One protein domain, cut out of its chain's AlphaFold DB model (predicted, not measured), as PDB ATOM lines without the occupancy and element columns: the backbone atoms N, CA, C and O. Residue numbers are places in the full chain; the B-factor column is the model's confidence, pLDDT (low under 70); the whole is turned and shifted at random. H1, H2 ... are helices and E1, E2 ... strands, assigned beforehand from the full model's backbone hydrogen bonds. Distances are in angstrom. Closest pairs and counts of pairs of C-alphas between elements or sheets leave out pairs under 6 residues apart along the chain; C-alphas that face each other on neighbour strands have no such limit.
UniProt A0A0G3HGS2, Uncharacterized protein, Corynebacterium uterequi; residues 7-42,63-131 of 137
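Overview. This is residues 7 to 42 and 63 to 131 of the 137 residues of an uncharacterized protein of Corynebacterium uterequi (UniProt A0A0G3HGS2). Picture a small wall of four strands with helix H1 packed along one face and a long, loose arm, residues 109 to 122, leading away from edge strand E4 to H4, whose residues 124 to 131 stick out free of the body. H2 only grazes the sheet, and H3, next along the chain, is not on it. You have 105 printed residues, with four named helices and four named strands in the order E1, H1, E2, E3, H2, H3, E4, H4. The sheet is mixed, ordered E1, E2, E3, E4, and the class is mixed, helices and strands. The whole is compact, with a radius of gyration of the C-alphas of 14.2 A, yet its outline is elongated, spanning 43 by 26 by 22 A.

Arrangement. Begin with E1, residues 7 to 10, an edge strand of the sheet, and set beside it E2, residues 29 to 34. They are parallel neighbours at 16 degrees; look for N 9 and O 31, 2.8 A apart and within hydrogen-bond range, and N 31 and O 7, 2.9 A. Between them in the chain comes H1, residues 14 to 25, and E1, H1 and E2 form a strand-helix-strand unit, two parallel neighbour strands with a helix between, whose crossover is right-handed. H1 is on the sheet at a height of 9.2 A, and the two make two layers, a helix on one face of a sheet. H1 runs along the strands, at 9 degrees to E2 on the local plane. It is over E2 and only just over E1, where 3 of its C-alphas fall. The closest C-alphas of H1 and E2 are those of Ala 20 and Val 30, 6.4 A apart. On the other side of E2 find E3, residues 65 to 69, parallel to E2 at 16 degrees, with N 66 and O 30 within hydrogen-bond range at 2.8 A. Beyond E3 is the other edge strand, E4, residues 104 to 108, antiparallel to E3 at 168 degrees, with N 67 and O 106 within range at 2.8 A. H2, residues 79 to 87, only grazes the sheet, with its residues 82 to 87; its closest C-alpha to E1 is that of Tyr 86, 7.1 A from that of Ile 7. H3, residues 93 to 98, is not on the sheet, and it is only just apart from H2, the closest C-alphas being 8.4 A from each other. H4, residues 123 to 131, is not on the sheet and is apart from H1, H2 and H3. In H1, H2, H3 and H4 every O i to N i+4 pair is within hydrogen-bond range.

Along the chain. Find C-alpha 7 at (-38.232, 1.387, 45.771), where E1 begins its 10.1 A. H1 starts at C-alpha 14, at (-21.525, 4.772, 49.999), and runs 16.3 A to C-alpha 25. E2 covers 16.9 A, E3 12.9 A and E4 13.7 A. H2 covers 11.8 A, H3 8.6 A, and H4 runs 12.2 A to C-alpha 131 at (-36.930, 14.785, 40.133).

Size, cuts and confidence. The two C-alphas farthest apart, those of Ser 100 and Arg 118, are 43.1 A from each other. Residues 43 to 62 are cut out, and C-alphas 42 and 63 stand 15.5 A apart across the cut, within the link from E2 to E3. Of the links printed whole, the one from E4 to H4 is long. The model's mean pLDDT over the printed part is 77.2; look for values under 70 at residues 40 to 42, 63 and 108 to 131.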
ATOM      1  N   ILE A   7     -39.109   0.690  46.713       88.50
ATOM      2  CA  ILE A   7     -38.232   1.387  45.771       88.50
ATOM      3  C   ILE A   7     -36.983   0.558  45.489       88.50
ATOM      4  O   ILE A   7     -36.535  -0.211  46.339       88.50
ATOM      5  N   ALA A   8     -36.407   0.750  44.308       92.31
ATOM      6  CA  ALA A   8     -35.152   0.128  43.922       92.31
ATOM      7  C   ALA A   8     -34.024   1.162  43.897       92.31
ATOM      8  O   ALA A   8     -34.195   2.263  43.373       92.31
ATOM      9  N   ILE A   9     -32.860   0.795  44.423       92.50
ATOM     10  CA  ILE A   9     -31.631   1.586  44.356       92.50
ATOM     11  C   ILE A   9     -30.570   0.731  43.670       92.50
ATOM     12  O   ILE A   9     -30.273  -0.378  44.109       92.50
ATOM     13  N   VAL A  10     -29.985   1.246  42.589       94.69
ATOM     14  CA  VAL A  10     -28.958   0.539  41.813       94.69
ATOM     15  C   VAL A  10     -27.579   1.111  42.145       94.69
ATOM     16  O   VAL A  10     -27.296   2.274  41.875       94.69
ATOM     17  N   GLY A  11     -26.720   0.270  42.719       90.94
ATOM     18  CA  GLY A  11     -25.346   0.564  43.122       90.94
ATOM     19  C   GLY A  11     -25.183   0.702  44.640       90.94
ATOM     20  O   GLY A  11     -25.492   1.742  45.216       90.94
ATOM     21  N   ALA A  12     -24.570  -0.291  45.290       87.88
ATOM     22  CA  ALA A  12     -24.234  -0.283  46.718       87.88
ATOM     23  C   ALA A  12     -22.901   0.436  47.002       87.88
ATOM     24  O   ALA A  12     -22.009  -0.055  47.702       87.88
ATOM     25  N   THR A  13     -22.757   1.631  46.431       86.06
ATOM     26  CA  THR A  13     -21.716   2.596  46.814       86.06
ATOM     27  C   THR A  13     -22.081   3.257  48.152       86.06
ATOM     28  O   THR A  13     -23.227   3.138  48.590       86.06
ATOM     29  N   PRO A  14     -21.169   4.006  48.803       83.69
ATOM     30  CA  PRO A  14     -21.525   4.772  49.999       83.69
ATOM     31  C   PRO A  14     -22.750   5.681  49.806       83.69
ATOM     32  O   PRO A  14     -23.576   5.787  50.707       83.69
ATOM     33  N   ALA A  15     -22.920   6.275  48.618       84.56
ATOM     34  CA  ALA A  15     -24.087   7.098  48.298       84.56
ATOM     35  C   ALA A  15     -25.383   6.275  48.212       84.56
ATOM     36  O   ALA A  15     -26.397   6.674  48.779       84.56
ATOM     37  N   GLY A  16     -25.351   5.115  47.548       87.19
ATOM     38  CA  GLY A  16     -26.519   4.233  47.445       87.19
ATOM     39  C   GLY A  16     -26.933   3.640  48.792       87.19
ATOM     40  O   GLY A  16     -28.119   3.575  49.095       87.19
ATOM     41  N   ILE A  17     -25.960   3.288  49.637       84.06
ATOM     42  CA  ILE A  17     -26.213   2.816  51.006       84.06
ATOM     43  C   ILE A  17     -26.807   3.936  51.863       84.06
ATOM     44  O   ILE A  17     -27.800   3.704  52.544       84.06
ATOM     45  N   ALA A  18     -26.267   5.156  51.792       81.75
ATOM     46  CA  ALA A  18     -26.832   6.299  52.507       81.75
ATOM     47  C   ALA A  18     -28.268   6.610  52.046       81.75
ATOM     48  O   ALA A  18     -29.135   6.879  52.872       81.75
ATOM     49  N   ALA A  19     -28.544   6.532  50.741       84.19
ATOM     50  CA  ALA A  19     -29.892   6.708  50.205       84.19
ATOM     51  C   ALA A  19     -30.852   5.611  50.694       84.19
ATOM     52  O   ALA A  19     -31.960   5.923  51.135       84.19
ATOM     53  N   ALA A  20     -30.413   4.346  50.678       86.06
ATOM     54  CA  ALA A  20     -31.173   3.224  51.221       86.06
ATOM     55  C   ALA A  20     -31.465   3.419  52.713       86.06
ATOM     56  O   ALA A  20     -32.591   3.206  53.151       86.06
ATOM     57  N   GLU A  21     -30.483   3.894  53.481       81.06
ATOM     58  CA  GLU A  21     -30.657   4.150  54.905       81.06
ATOM     59  C   GLU A  21     -31.710   5.223  55.176       81.06
ATOM     60  O   GLU A  21     -32.585   5.019  56.016       81.06
ATOM     61  N   GLN A  22     -31.664   6.347  54.458       79.12
ATOM     62  CA  GLN A  22     -32.665   7.405  54.612       79.12
ATOM     63  C   GLN A  22     -34.065   6.932  54.194       79.12
ATOM     64  O   GLN A  22     -35.044   7.253  54.863       79.12
ATOM     65  N   ALA A  23     -34.156   6.118  53.137       78.12
ATOM     66  CA  ALA A  23     -35.400   5.489  52.693       78.12
ATOM     67  C   ALA A  23     -36.022   4.570  53.737       78.12
ATOM     68  O   ALA A  23     -37.196   4.735  54.073       78.12
ATOM     69  N   VAL A  24     -35.229   3.675  54.318       78.19
ATOM     70  CA  VAL A  24     -35.700   2.808  55.401       78.19
ATOM     71  C   VAL A  24     -36.104   3.628  56.627       78.19
ATOM     72  O   VAL A  24     -37.179   3.406  57.178       78.19
ATOM     73  N   ARG A  25     -35.291   4.618  57.025       72.88
ATOM     74  CA  ARG A  25     -35.542   5.477  58.200       72.88
ATOM     75  C   ARG A  25     -36.839   6.263  58.141       72.88
ATOM     76  O   ARG A  25     -37.322   6.684  59.183       72.88
ATOM     77  N   ALA A  26     -37.380   6.512  56.960       73.06
ATOM     78  CA  ALA A  26     -38.678   7.152  56.867       73.06
ATOM     79  C   ALA A  26     -39.744   6.237  56.246       73.06
ATOM     80  O   ALA A  26     -40.728   6.697  55.675       73.06
ATOM     81  N   GLY A  27     -39.573   4.929  56.469       71.44
ATOM     82  CA  GLY A  27     -40.634   3.926  56.417       71.44
ATOM     83  C   GLY A  27     -40.774   3.195  55.086       71.44
ATOM     84  O   GLY A  27     -41.697   2.398  54.929       71.44
ATOM     85  N   MET A  28     -39.886   3.434  54.119       77.75
ATOM     86  CA  MET A  28     -39.960   2.772  52.816       77.75
ATOM     87  C   MET A  28     -39.355   1.365  52.869       77.75
ATOM     88  O   MET A  28     -38.433   1.094  53.639       77.75
ATOM     89  N   CYS A  29     -39.842   0.473  52.007       82.12
ATOM     90  CA  CYS A  29     -39.144  -0.769  51.698       82.12
ATOM     91  C   CYS A  29     -38.195  -0.538  50.512       82.12
ATOM     92  O   CYS A  29     -38.576   0.076  49.515       82.12
ATOM     93  N   VAL A  30     -36.974  -1.053  50.596       85.94
ATOM     94  CA  VAL A  30     -35.888  -0.780  49.652       85.94
ATOM     95  C   VAL A  30     -35.275  -2.082  49.159       85.94
ATOM     96  O   VAL A  30     -34.897  -2.937  49.959       85.94
ATOM     97  N   ASP A  31     -35.107  -2.183  47.844       92.00
ATOM     98  CA  ASP A  31     -34.256  -3.177  47.198       92.00
ATOM     99  C   ASP A  31     -32.971  -2.505  46.715       92.00
ATOM    100  O   ASP A  31     -33.002  -1.626  45.855       92.00
ATOM    101  N   LEU A  32     -31.834  -2.912  47.267       91.94
ATOM    102  CA  LEU A  32     -30.516  -2.414  46.896       91.94
ATOM    103  C   LEU A  32     -29.803  -3.430  45.998       91.94
ATOM    104  O   LEU A  32     -29.535  -4.550  46.425       91.94
ATOM    105  N   PHE A  33     -29.447  -3.022  44.783       93.31
ATOM    106  CA  PHE A  33     -28.743  -3.855  43.806       93.31
ATOM    107  C   PHE A  33     -27.271  -3.462  43.696       93.31
ATOM    108  O   PHE A  33     -26.941  -2.277  43.716       93.31
ATOM    109  N   ASP A  34     -26.375  -4.427  43.508       91.19
ATOM    110  CA  ASP A  34     -25.000  -4.158  43.069       91.19
ATOM    111  C   ASP A  34     -24.503  -5.271  42.141       91.19
ATOM    112  O   ASP A  34     -24.828  -6.449  42.298       91.19
ATOM    113  N   ALA A  35     -23.656  -4.891  41.184       90.00
ATOM    114  CA  ALA A  35     -22.970  -5.827  40.303       90.00
ATOM    115  C   ALA A  35     -21.993  -6.738  41.066       90.00
ATOM    116  O   ALA A  35     -21.638  -7.810  40.585       90.00
ATOM    117  N   ARG A  36     -21.526  -6.306  42.239       84.31
ATOM    118  CA  ARG A  36     -20.657  -7.076  43.128       84.31
ATOM    119  C   ARG A  36     -21.494  -7.972  44.042       84.31
ATOM    120  O   ARG A  36     -22.599  -7.594  44.427       84.31
ATOM    121  N   PRO A  37     -20.963  -9.131  44.457       82.44
ATOM    122  CA  PRO A  37     -21.681 -10.053  45.338       82.44
ATOM    123  C   PRO A  37     -21.903  -9.491  46.749       82.44
ATOM    124  O   PRO A  37     -22.799  -9.940  47.453       82.44
ATOM    125  N   VAL A  38     -21.108  -8.506  47.174       77.12
ATOM    126  CA  VAL A  38     -21.175  -7.913  48.514       77.12
ATOM    127  C   VAL A  38     -21.237  -6.396  48.398       77.12
ATOM    128  O   VAL A  38     -20.486  -5.787  47.635       77.12
ATOM    129  N   ALA A  39     -22.096  -5.771  49.198       70.12
ATOM    130  CA  ALA A  39     -22.095  -4.329  49.371       70.12
ATOM    131  C   ALA A  39     -20.870  -3.899  50.195       70.12
ATOM    132  O   ALA A  39     -20.811  -4.105  51.406       70.12
ATOM    133  N   HIS A  40     -19.887  -3.270  49.547       62.16
ATOM    134  CA  HIS A  40     -18.614  -2.889  50.178       62.16
ATOM    135  C   HIS A  40     -18.757  -1.900  51.357       62.16
ATOM    136  O   HIS A  40     -17.821  -1.771  52.138       62.16
ATOM    137  N   GLY A  41     -19.894  -1.208  51.505       55.19
ATOM    138  CA  GLY A  41     -20.137  -0.261  52.606       55.19
ATOM    139  C   GLY A  41     -21.057  -0.760  53.731       55.19
ATOM    140  O   GLY A  41     -21.238  -0.039  54.702       55.19
ATOM    141  N   LEU A  42     -21.643  -1.961  53.624       54.81
ATOM    142  CA  LEU A  42     -22.617  -2.493  54.601       54.81
ATOM    143  C   LEU A  42     -21.971  -3.317  55.732       54.81
ATOM    144  O   LEU A  42     -22.658  -3.772  56.645       54.81
ATOM    145  N   PRO A  63     -38.787  -7.184  56.106       64.50
ATOM    146  CA  PRO A  63     -37.523  -6.469  55.989       64.50
ATOM    147  C   PRO A  63     -37.736  -5.177  55.195       64.50
ATOM    148  O   PRO A  63     -38.218  -5.211  54.057       64.50
ATOM    149  N   HIS A  64     -37.341  -4.039  55.768       76.25
ATOM    150  CA  HIS A  64     -37.361  -2.768  55.045       76.25
ATOM    151  C   HIS A  64     -36.197  -2.651  54.060       76.25
ATOM    152  O   HIS A  64     -36.283  -1.849  53.136       76.25
ATOM    153  N   LEU A  65     -35.146  -3.468  54.194       85.12
ATOM    154  CA  LEU A  65     -34.028  -3.509  53.256       85.12
ATOM    155  C   LEU A  65     -33.767  -4.934  52.753       85.12
ATOM    156  O   LEU A  65     -33.499  -5.855  53.531       85.12
ATOM    157  N   ARG A  66     -33.775  -5.097  51.430       89.75
ATOM    158  CA  ARG A  66     -33.286  -6.288  50.727       89.75
ATOM    159  C   ARG A  66     -32.062  -5.909  49.905       89.75
ATOM    160  O   ARG A  66     -32.041  -4.862  49.266       89.75
ATOM    161  N   PHE A  67     -31.043  -6.755  49.913       89.06
ATOM    162  CA  PHE A  67     -29.858  -6.603  49.077       89.06
ATOM    163  C   PHE A  67     -29.785  -7.729  48.046       89.06
ATOM    164  O   PHE A  67     -29.923  -8.902  48.402       89.06
ATOM    165  N   PHE A  68     -29.512  -7.352  46.799       91.69
ATOM    166  CA  PHE A  68     -29.337  -8.224  45.644       91.69
ATOM    167  C   PHE A  68     -27.968  -7.946  45.009       91.69
ATOM    168  O   PHE A  68     -27.796  -7.044  44.188       91.69
ATOM    169  N   GLY A  69     -26.974  -8.717  45.432       88.25
ATOM    170  CA  GLY A  69     -25.625  -8.683  44.883       88.25
ATOM    171  C   GLY A  69     -25.472  -9.608  43.682       88.25
ATOM    172  O   GLY A  69     -26.221 -10.575  43.525       88.25
ATOM    173  N   ASN A  70     -24.441  -9.345  42.884       90.56
ATOM    174  CA  ASN A  70     -24.158 -10.047  41.632       90.56
ATOM    175  C   ASN A  70     -25.275  -9.877  40.584       90.56
ATOM    176  O   ASN A  70     -25.599 -10.805  39.847       90.56
ATOM    177  N   VAL A  71     -25.876  -8.683  40.542       91.62
ATOM    178  CA  VAL A  71     -26.927  -8.325  39.582       91.62
ATOM    179  C   VAL A  71     -26.548  -7.025  38.877       91.62
ATOM    180  O   VAL A  71     -26.503  -5.956  39.491       91.62
ATOM    181  N   ARG A  72     -26.279  -7.089  37.571       92.25
ATOM    182  CA  ARG A  72     -25.977  -5.915  36.741       92.25
ATOM    183  C   ARG A  72     -27.234  -5.438  36.022       92.25
ATOM    184  O   ARG A  72     -27.573  -5.920  34.942       92.25
ATOM    185  N   ILE A  73     -27.903  -4.441  36.587       93.50
ATOM    186  CA  ILE A  73     -29.030  -3.781  35.916       93.50
ATOM    187  C   ILE A  73     -28.521  -3.033  34.675       93.50
ATOM    188  O   ILE A  73     -27.489  -2.364  34.718       93.50
ATOM    189  N   GLY A  74     -29.222  -3.189  33.555       90.75
ATOM    190  CA  GLY A  74     -28.796  -2.745  32.228       90.75
ATOM    191  C   GLY A  74     -27.925  -3.748  31.460       90.75
ATOM    192  O   GLY A  74     -27.580  -3.466  30.316       90.75
ATOM    193  N   HIS A  75     -27.571  -4.897  32.050       91.75
ATOM    194  CA  HIS A  75     -26.793  -5.952  31.387       91.75
ATOM    195  C   HIS A  75     -27.414  -7.337  31.589       91.75
ATOM    196  O   HIS A  75     -27.783  -7.987  30.618       91.75
ATOM    197  N   ASP A  76     -27.554  -7.770  32.842       91.94
ATOM    198  CA  ASP A  76     -28.136  -9.068  33.196       91.94
ATOM    199  C   ASP A  76     -29.668  -9.020  33.130       91.94
ATOM    200  O   ASP A  76     -30.311  -9.980  32.713       91.94
ATOM    201  N   ILE A  77     -30.234  -7.869  33.508       93.50
ATOM    202  CA  ILE A  77     -31.647  -7.501  33.354       93.50
ATOM    203  C   ILE A  77     -31.686  -6.159  32.633       93.50
ATOM    204  O   ILE A  77     -30.955  -5.239  33.014       93.50
ATOM    205  N   SER A  78     -32.527  -6.007  31.610       94.31
ATOM    206  CA  SER A  78     -32.645  -4.729  30.907       94.31
ATOM    207  C   SER A  78     -33.342  -3.666  31.768       94.31
ATOM    208  O   SER A  78     -34.167  -3.965  32.631       94.31
ATOM    209  N   TRP A  79     -33.068  -2.385  31.500       92.50
ATOM    210  CA  TRP A  79     -33.773  -1.289  32.178       92.50
ATOM    211  C   TRP A  79     -35.287  -1.317  31.939       92.50
ATOM    212  O   TRP A  79     -36.046  -0.917  32.817       92.50
ATOM    213  N   ALA A  80     -35.735  -1.794  30.775       92.31
ATOM    214  CA  ALA A  80     -37.156  -1.882  30.448       92.31
ATOM    215  C   ALA A  80     -37.879  -2.897  31.346       92.31
ATOM    216  O   ALA A  80     -38.900  -2.564  31.946       92.31
ATOM    217  N   GLU A  81     -37.321  -4.102  31.482       92.00
ATOM    218  CA  GLU A  81     -37.853  -5.159  32.353       92.00
ATOM    219  C   GLU A  81     -37.840  -4.729  33.820       92.00
ATOM    220  O   GLU A  81     -38.849  -4.832  34.516       92.00
ATOM    221  N   PHE A  82     -36.712  -4.177  34.271       91.94
ATOM    222  CA  PHE A  82     -36.547  -3.700  35.639       91.94
ATOM    223  C   PHE A  82     -37.567  -2.611  35.996       91.94
ATOM    224  O   PHE A  82     -38.273  -2.716  36.999       91.94
ATOM    225  N   ASN A  83     -37.704  -1.586  35.149       89.94
ATOM    226  CA  ASN A  83     -38.644  -0.493  35.390       89.94
ATOM    227  C   ASN A  83     -40.102  -0.971  35.367       89.94
ATOM    228  O   ASN A  83     -40.909  -0.469  36.147       89.94
ATOM    229  N   ALA A  84     -40.443  -1.941  34.512       87.94
ATOM    230  CA  ALA A  84     -41.792  -2.498  34.449       87.94
ATOM    231  C   ALA A  84     -42.200  -3.181  35.765       87.94
ATOM    232  O   ALA A  84     -43.311  -2.954  36.242       87.94
ATOM    233  N   ILE A  85     -41.294  -3.945  36.387       89.56
ATOM    234  CA  ILE A  85     -41.538  -4.605  37.681       89.56
ATOM    235  C   ILE A  85     -41.861  -3.582  38.768       89.56
ATOM    236  O   ILE A  85     -42.888  -3.693  39.439       89.56
ATOM    237  N   TYR A  86     -41.003  -2.571  38.935       86.56
ATOM    238  CA  TYR A  86     -41.168  -1.592  40.011       86.56
ATOM    239  C   TYR A  86     -42.341  -0.640  39.765       86.56
ATOM    240  O   TYR A  86     -43.028  -0.275  40.718       86.56
ATOM    241  N   ALA A  87     -42.636  -0.295  38.508       84.19
ATOM    242  CA  ALA A  87     -43.838   0.462  38.158       84.19
ATOM    243  C   ALA A  87     -45.130  -0.323  38.450       84.19
ATOM    244  O   ALA A  87     -46.132   0.267  38.844       84.19
ATOM    245  N   ALA A  88     -45.103  -1.649  38.287       85.38
ATOM    246  CA  ALA A  88     -46.223  -2.536  38.598       85.38
ATOM    247  C   ALA A  88     -46.263  -2.990  40.072       85.38
ATOM    248  O   ALA A  88     -47.138  -3.777  40.434       85.38
ATOM    249  N   HIS A  89     -45.334  -2.522  40.916       84.25
ATOM    250  CA  HIS A  89     -45.166  -2.957  42.308       84.25
ATOM    251  C   HIS A  89     -45.031  -4.486  42.474       84.25
ATOM    252  O   HIS A  89     -45.510  -5.062  43.454       84.25
ATOM    253  N   GLN A  90     -44.390  -5.151  41.513       87.19
ATOM    254  CA  GLN A  90     -44.157  -6.597  41.524       87.19
ATOM    255  C   GLN A  90     -42.846  -6.955  42.237       87.19
ATOM    256  O   GLN A  90     -41.977  -6.105  42.434       87.19
ATOM    257  N   ASP A  91     -42.701  -8.221  42.641       89.31
ATOM    258  CA  ASP A  91     -41.428  -8.713  43.176       89.31
ATOM    259  C   ASP A  91     -40.420  -8.981  42.047       89.31
ATOM    260  O   ASP A  91     -40.798  -9.349  40.936       89.31
ATOM    261  N   ILE A  92     -39.135  -8.812  42.351       90.25
ATOM    262  CA  ILE A  92     -38.014  -8.969  41.418       90.25
ATOM    263  C   ILE A  92     -37.568 -10.437  41.280       90.25
ATOM    264  O   ILE A  92     -37.036 -10.830  40.240       90.25
ATOM    265  N   ASP A  93     -37.839 -11.267  42.296       90.62
ATOM    266  CA  ASP A  93     -37.441 -12.683  42.371       90.62
ATOM    267  C   ASP A  93     -37.836 -13.526  41.132       90.62
ATOM    268  O   ASP A  93     -36.995 -14.298  40.651       90.62
ATOM    269  N   PRO A  94     -39.047 -13.387  40.545       92.38
ATOM    270  CA  PRO A  94     -39.416 -14.125  39.337       92.38
ATOM    271  C   PRO A  94     -38.503 -13.832  38.143       92.38
ATOM    272  O   PRO A  94     -38.146 -14.755  37.411       92.38
ATOM    273  N   ILE A  95     -38.081 -12.576  37.958       90.56
ATOM    274  CA  ILE A  95     -37.214 -12.199  36.835       90.56
ATOM    275  C   ILE A  95     -35.766 -12.620  37.089       90.56
ATOM    276  O   ILE A  95     -35.121 -13.148  36.190       90.56
ATOM    277  N   LEU A  96     -35.275 -12.499  38.328       89.81
ATOM    278  CA  LEU A  96     -33.941 -12.996  38.689       89.81
ATOM    279  C   LEU A  96     -33.825 -14.502  38.416       89.81
ATOM    280  O   LEU A  96     -32.817 -14.967  37.881       89.81
ATOM    281  N   THR A  97     -34.891 -15.247  38.724       90.69
ATOM    282  CA  THR A  97     -34.988 -16.686  38.456       90.69
ATOM    283  C   THR A  97     -35.071 -16.980  36.960       90.69
ATOM    284  O   THR A  97     -34.358 -17.856  36.474       90.69
ATOM    285  N   ALA A  98     -35.893 -16.240  36.208       91.75
ATOM    286  CA  ALA A  98     -36.032 -16.421  34.763       91.75
ATOM    287  C   ALA A  98     -34.705 -16.208  34.014       91.75
ATOM    288  O   ALA A  98     -34.397 -16.948  33.082       91.75
ATOM    289  N   HIS A  99     -33.885 -15.258  34.470       88.38
ATOM    290  CA  HIS A  99     -32.551 -14.995  33.920       88.38
ATOM    291  C   HIS A  99     -31.466 -15.940  34.475       88.38
ATOM    292  O   HIS A  99     -30.309 -15.845  34.072       88.38
ATOM    293  N   SER A 100     -31.819 -16.870  35.375       88.88
ATOM    294  CA  SER A 100     -30.896 -17.825  36.014       88.88
ATOM    295  C   SER A 100     -29.673 -17.153  36.652       88.88
ATOM    296  O   SER A 100     -28.557 -17.674  36.591       88.88
ATOM    297  N   LEU A 101     -29.867 -15.974  37.252       81.38
ATOM    298  CA  LEU A 101     -28.760 -15.198  37.806       81.38
ATOM    299  C   LEU A 101     -28.304 -15.788  39.149       81.38
ATOM    300  O   LEU A 101     -29.135 -16.045  40.024       81.38
ATOM    301  N   PRO A 102     -26.989 -15.980  39.365       79.69
ATOM    302  CA  PRO A 102     -26.470 -16.383  40.663       79.69
ATOM    303  C   PRO A 102     -26.469 -15.181  41.614       79.69
ATOM    304  O   PRO A 102     -25.481 -14.461  41.728       79.69
ATOM    305  N   VAL A 103     -27.594 -14.937  42.282       82.94
ATOM    306  CA  VAL A 103     -27.794 -13.760  43.141       82.94
ATOM    307  C   VAL A 103     -27.282 -14.010  44.557       82.94
ATOM    308  O   VAL A 103     -27.616 -15.012  45.188       82.94
ATOM    309  N   THR A 104     -26.528 -13.055  45.105       82.50
ATOM    310  CA  THR A 104     -26.272 -13.011  46.552       82.50
ATOM    311  C   THR A 104     -27.386 -12.217  47.219       82.50
ATOM    312  O   THR A 104     -27.543 -11.033  46.934       82.50
ATOM    313  N   ARG A 105     -28.162 -12.855  48.104       82.19
ATOM    314  CA  ARG A 105     -29.289 -12.207  48.788       82.19
ATOM    315  C   ARG A 105     -29.028 -12.025  50.272       82.19
ATOM    316  O   ARG A 105     -28.577 -12.945  50.950       82.19
ATOM    317  N   TRP A 106     -29.420 -10.873  50.793       78.81
ATOM    318  CA  TRP A 106     -29.556 -10.661  52.229       78.81
ATOM    319  C   TRP A 106     -30.762  -9.770  52.513       78.81
ATOM    320  O   TRP A 106     -31.145  -8.947  51.689       78.81
ATOM    321  N   HIS A 107     -31.379  -9.980  53.669       74.25
ATOM    322  CA  HIS A 107     -32.546  -9.238  54.128       74.25
ATOM    323  C   HIS A 107     -32.283  -8.805  55.567       74.25
ATOM    324  O   HIS A 107     -31.807  -9.613  56.369       74.25
ATOM    325  N   GLY A 108     -32.598  -7.558  55.900       65.50
ATOM    326  CA  GLY A 108     -32.491  -7.069  57.268       65.50
ATOM    327  C   GLY A 108     -33.006  -5.649  57.425       65.50
ATOM    328  O   GLY A 108     -33.754  -5.163  56.579       65.50
ATOM    329  N   TRP A 109     -32.621  -5.007  58.533       63.75
ATOM    330  CA  TRP A 109     -33.199  -3.735  58.985       63.75
ATOM    331  C   TRP A 109     -34.721  -3.852  59.097       63.75
ATOM    332  O   TRP A 109     -35.496  -3.267  58.344       63.75
ATOM    333  N   PHE A 110     -35.122  -4.706  60.033       58.91
ATOM    334  CA  PHE A 110     -36.491  -4.789  60.521       58.91
ATOM    335  C   PHE A 110     -36.774  -3.540  61.361       58.91
ATOM    336  O   PHE A 110     -35.836  -3.005  61.954       58.91
ATOM    337  N   HIS A 111     -38.022  -3.065  61.321       54.66
ATOM    338  CA  HIS A 111     -38.560  -1.868  61.980       54.66
ATOM    339  C   HIS A 111     -37.595  -1.201  62.985       54.66
ATOM    340  O   HIS A 111     -37.359  -1.714  64.077       54.66
ATOM    341  N   LEU A 112     -37.009  -0.056  62.619       50.56
ATOM    342  CA  LEU A 112     -36.254   0.754  63.578       50.56
ATOM    343  C   LEU A 112     -37.272   1.346  64.561       50.56
ATOM    344  O   LEU A 112     -38.197   2.024  64.125       50.56
ATOM    345  N   ASP A 113     -37.143   1.078  65.861       43.00
ATOM    346  CA  ASP A 113     -38.055   1.614  66.881       43.00
ATOM    347  C   ASP A 113     -38.268   3.135  66.745       43.00
ATOM    348  O   ASP A 113     -37.318   3.922  66.626       43.00
ATOM    349  N   ASP A 114     -39.527   3.568  66.866       45.53
ATOM    350  CA  ASP A 114     -39.955   4.976  66.866       45.53
ATOM    351  C   ASP A 114     -39.216   5.828  67.916       45.53
ATOM    352  O   ASP A 114     -39.025   7.033  67.747       45.53
ATOM    353  N   HIS A 115     -38.700   5.216  68.983       40.41
ATOM    354  CA  HIS A 115     -38.013   5.917  70.072       40.41
ATOM    355  C   HIS A 115     -36.651   6.535  69.694       40.41
ATOM    356  O   HIS A 115     -36.102   7.320  70.472       40.41
ATOM    357  N   LEU A 116     -36.120   6.253  68.499       45.19
ATOM    358  CA  LEU A 116     -34.916   6.899  67.955       45.19
ATOM    359  C   LEU A 116     -35.223   8.020  66.934       45.19
ATOM    360  O   LEU A 116     -34.300   8.686  66.456       45.19
ATOM    361  N   HIS A 117     -36.499   8.285  66.630       45.88
ATOM    362  CA  HIS A 117     -36.934   9.172  65.548       45.88
ATOM    363  C   HIS A 117     -37.123  10.630  65.994       45.88
ATOM    364  O   HIS A 117     -38.235  11.142  66.112       45.88
ATOM    365  N   ARG A 118     -36.019  11.365  66.160       36.19
ATOM    366  CA  ARG A 118     -36.049  12.821  65.942       36.19
ATOM    367  C   ARG A 118     -35.532  13.089  64.532       36.19
ATOM    368  O   ARG A 118     -34.346  12.895  64.292       36.19
ATOM    369  N   ASN A 119     -36.426  13.542  63.646       43.88
ATOM    370  CA  ASN A 119     -36.201  13.993  62.258       43.88
ATOM    371  C   ASN A 119     -36.538  12.974  61.149       43.88
ATOM    372  O   ASN A 119     -35.712  12.705  60.278       43.88
ATOM    373  N   ALA A 120     -37.770  12.453  61.126       47.28
ATOM    374  CA  ALA A 120     -38.327  11.905  59.887       47.28
ATOM    375  C   ALA A 120     -38.375  13.031  58.833       47.28
ATOM    376  O   ALA A 120     -38.984  14.075  59.061       47.28
ATOM    377  N   SER A 121     -37.647  12.860  57.729       51.03
ATOM    378  CA  SER A 121     -37.540  13.868  56.669       51.03
ATOM    379  C   SER A 121     -38.793  13.868  55.788       51.03
ATOM    380  O   SER A 121     -39.352  12.811  55.510       51.03
ATOM    381  N   ASP A 122     -39.218  15.053  55.342       59.59
ATOM    382  CA  ASP A 122     -40.371  15.241  54.453       59.59
ATOM    383  C   ASP A 122     -40.107  14.625  53.065       59.59
ATOM    384  O   ASP A 122     -39.317  15.121  52.253       59.59
ATOM    385  N   TRP A 123     -40.775  13.503  52.808       49.69
ATOM    386  CA  TRP A 123     -40.651  12.707  51.591       49.69
ATOM    387  C   TRP A 123     -41.152  13.397  50.333       49.69
ATOM    388  O   TRP A 123     -40.598  13.166  49.256       49.69
ATOM    389  N   THR A 124     -42.183  14.232  50.448       50.91
ATOM    390  CA  THR A 124     -42.734  14.958  49.303       50.91
ATOM    391  C   THR A 124     -41.679  15.920  48.773       50.91
ATOM    392  O   THR A 124     -41.373  15.917  47.580       50.91
ATOM    393  N   GLN A 125     -41.013  16.625  49.685       53.09
ATOM    394  CA  GLN A 125     -39.907  17.513  49.359       53.09
ATOM    395  C   GLN A 125     -38.699  16.764  48.775       53.09
ATOM    396  O   GLN A 125     -38.064  17.237  47.829       53.09
ATOM    397  N   LEU A 126     -38.352  15.593  49.315       51.00
ATOM    398  CA  LEU A 126     -37.216  14.819  48.810       51.00
ATOM    399  C   LEU A 126     -37.481  14.255  47.405       51.00
ATOM    400  O   LEU A 126     -36.601  14.322  46.545       51.00
ATOM    401  N   ALA A 127     -38.694  13.758  47.147       49.62
ATOM    402  CA  ALA A 127     -39.107  13.256  45.839       49.62
ATOM    403  C   ALA A 127     -39.139  14.366  44.775       49.62
ATOM    404  O   ALA A 127     -38.694  14.151  43.647       49.62
ATOM    405  N   GLU A 128     -39.608  15.566  45.128       57.34
ATOM    406  CA  GLU A 128     -39.567  16.740  44.249       57.34
ATOM    407  C   GLU A 128     -38.132  17.158  43.913       57.34
ATOM    408  O   GLU A 128     -37.808  17.389  42.747       57.34
ATOM    409  N   ARG A 129     -37.235  17.179  44.906       46.19
ATOM    410  CA  ARG A 129     -35.815  17.499  44.690       46.19
ATOM    411  C   ARG A 129     -35.115  16.461  43.821       46.19
ATOM    412  O   ARG A 129     -34.371  16.843  42.925       46.19
ATOM    413  N   ALA A 130     -35.366  15.174  44.055       46.50
ATOM    414  CA  ALA A 130     -34.779  14.090  43.270       46.50
ATOM    415  C   ALA A 130     -35.192  14.157  41.791       46.50
ATOM    416  O   ALA A 130     -34.368  13.921  40.913       46.50
ATOM    417  N   ARG A 131     -36.438  14.557  41.505       60.59
ATOM    418  CA  ARG A 131     -36.930  14.785  40.133       60.59
ATOM    419  C   ARG A 131     -36.298  16.002  39.447       60.59
ATOM    420  O   ARG A 131     -36.335  16.078  38.224       60.59
TER     421      ARG A 131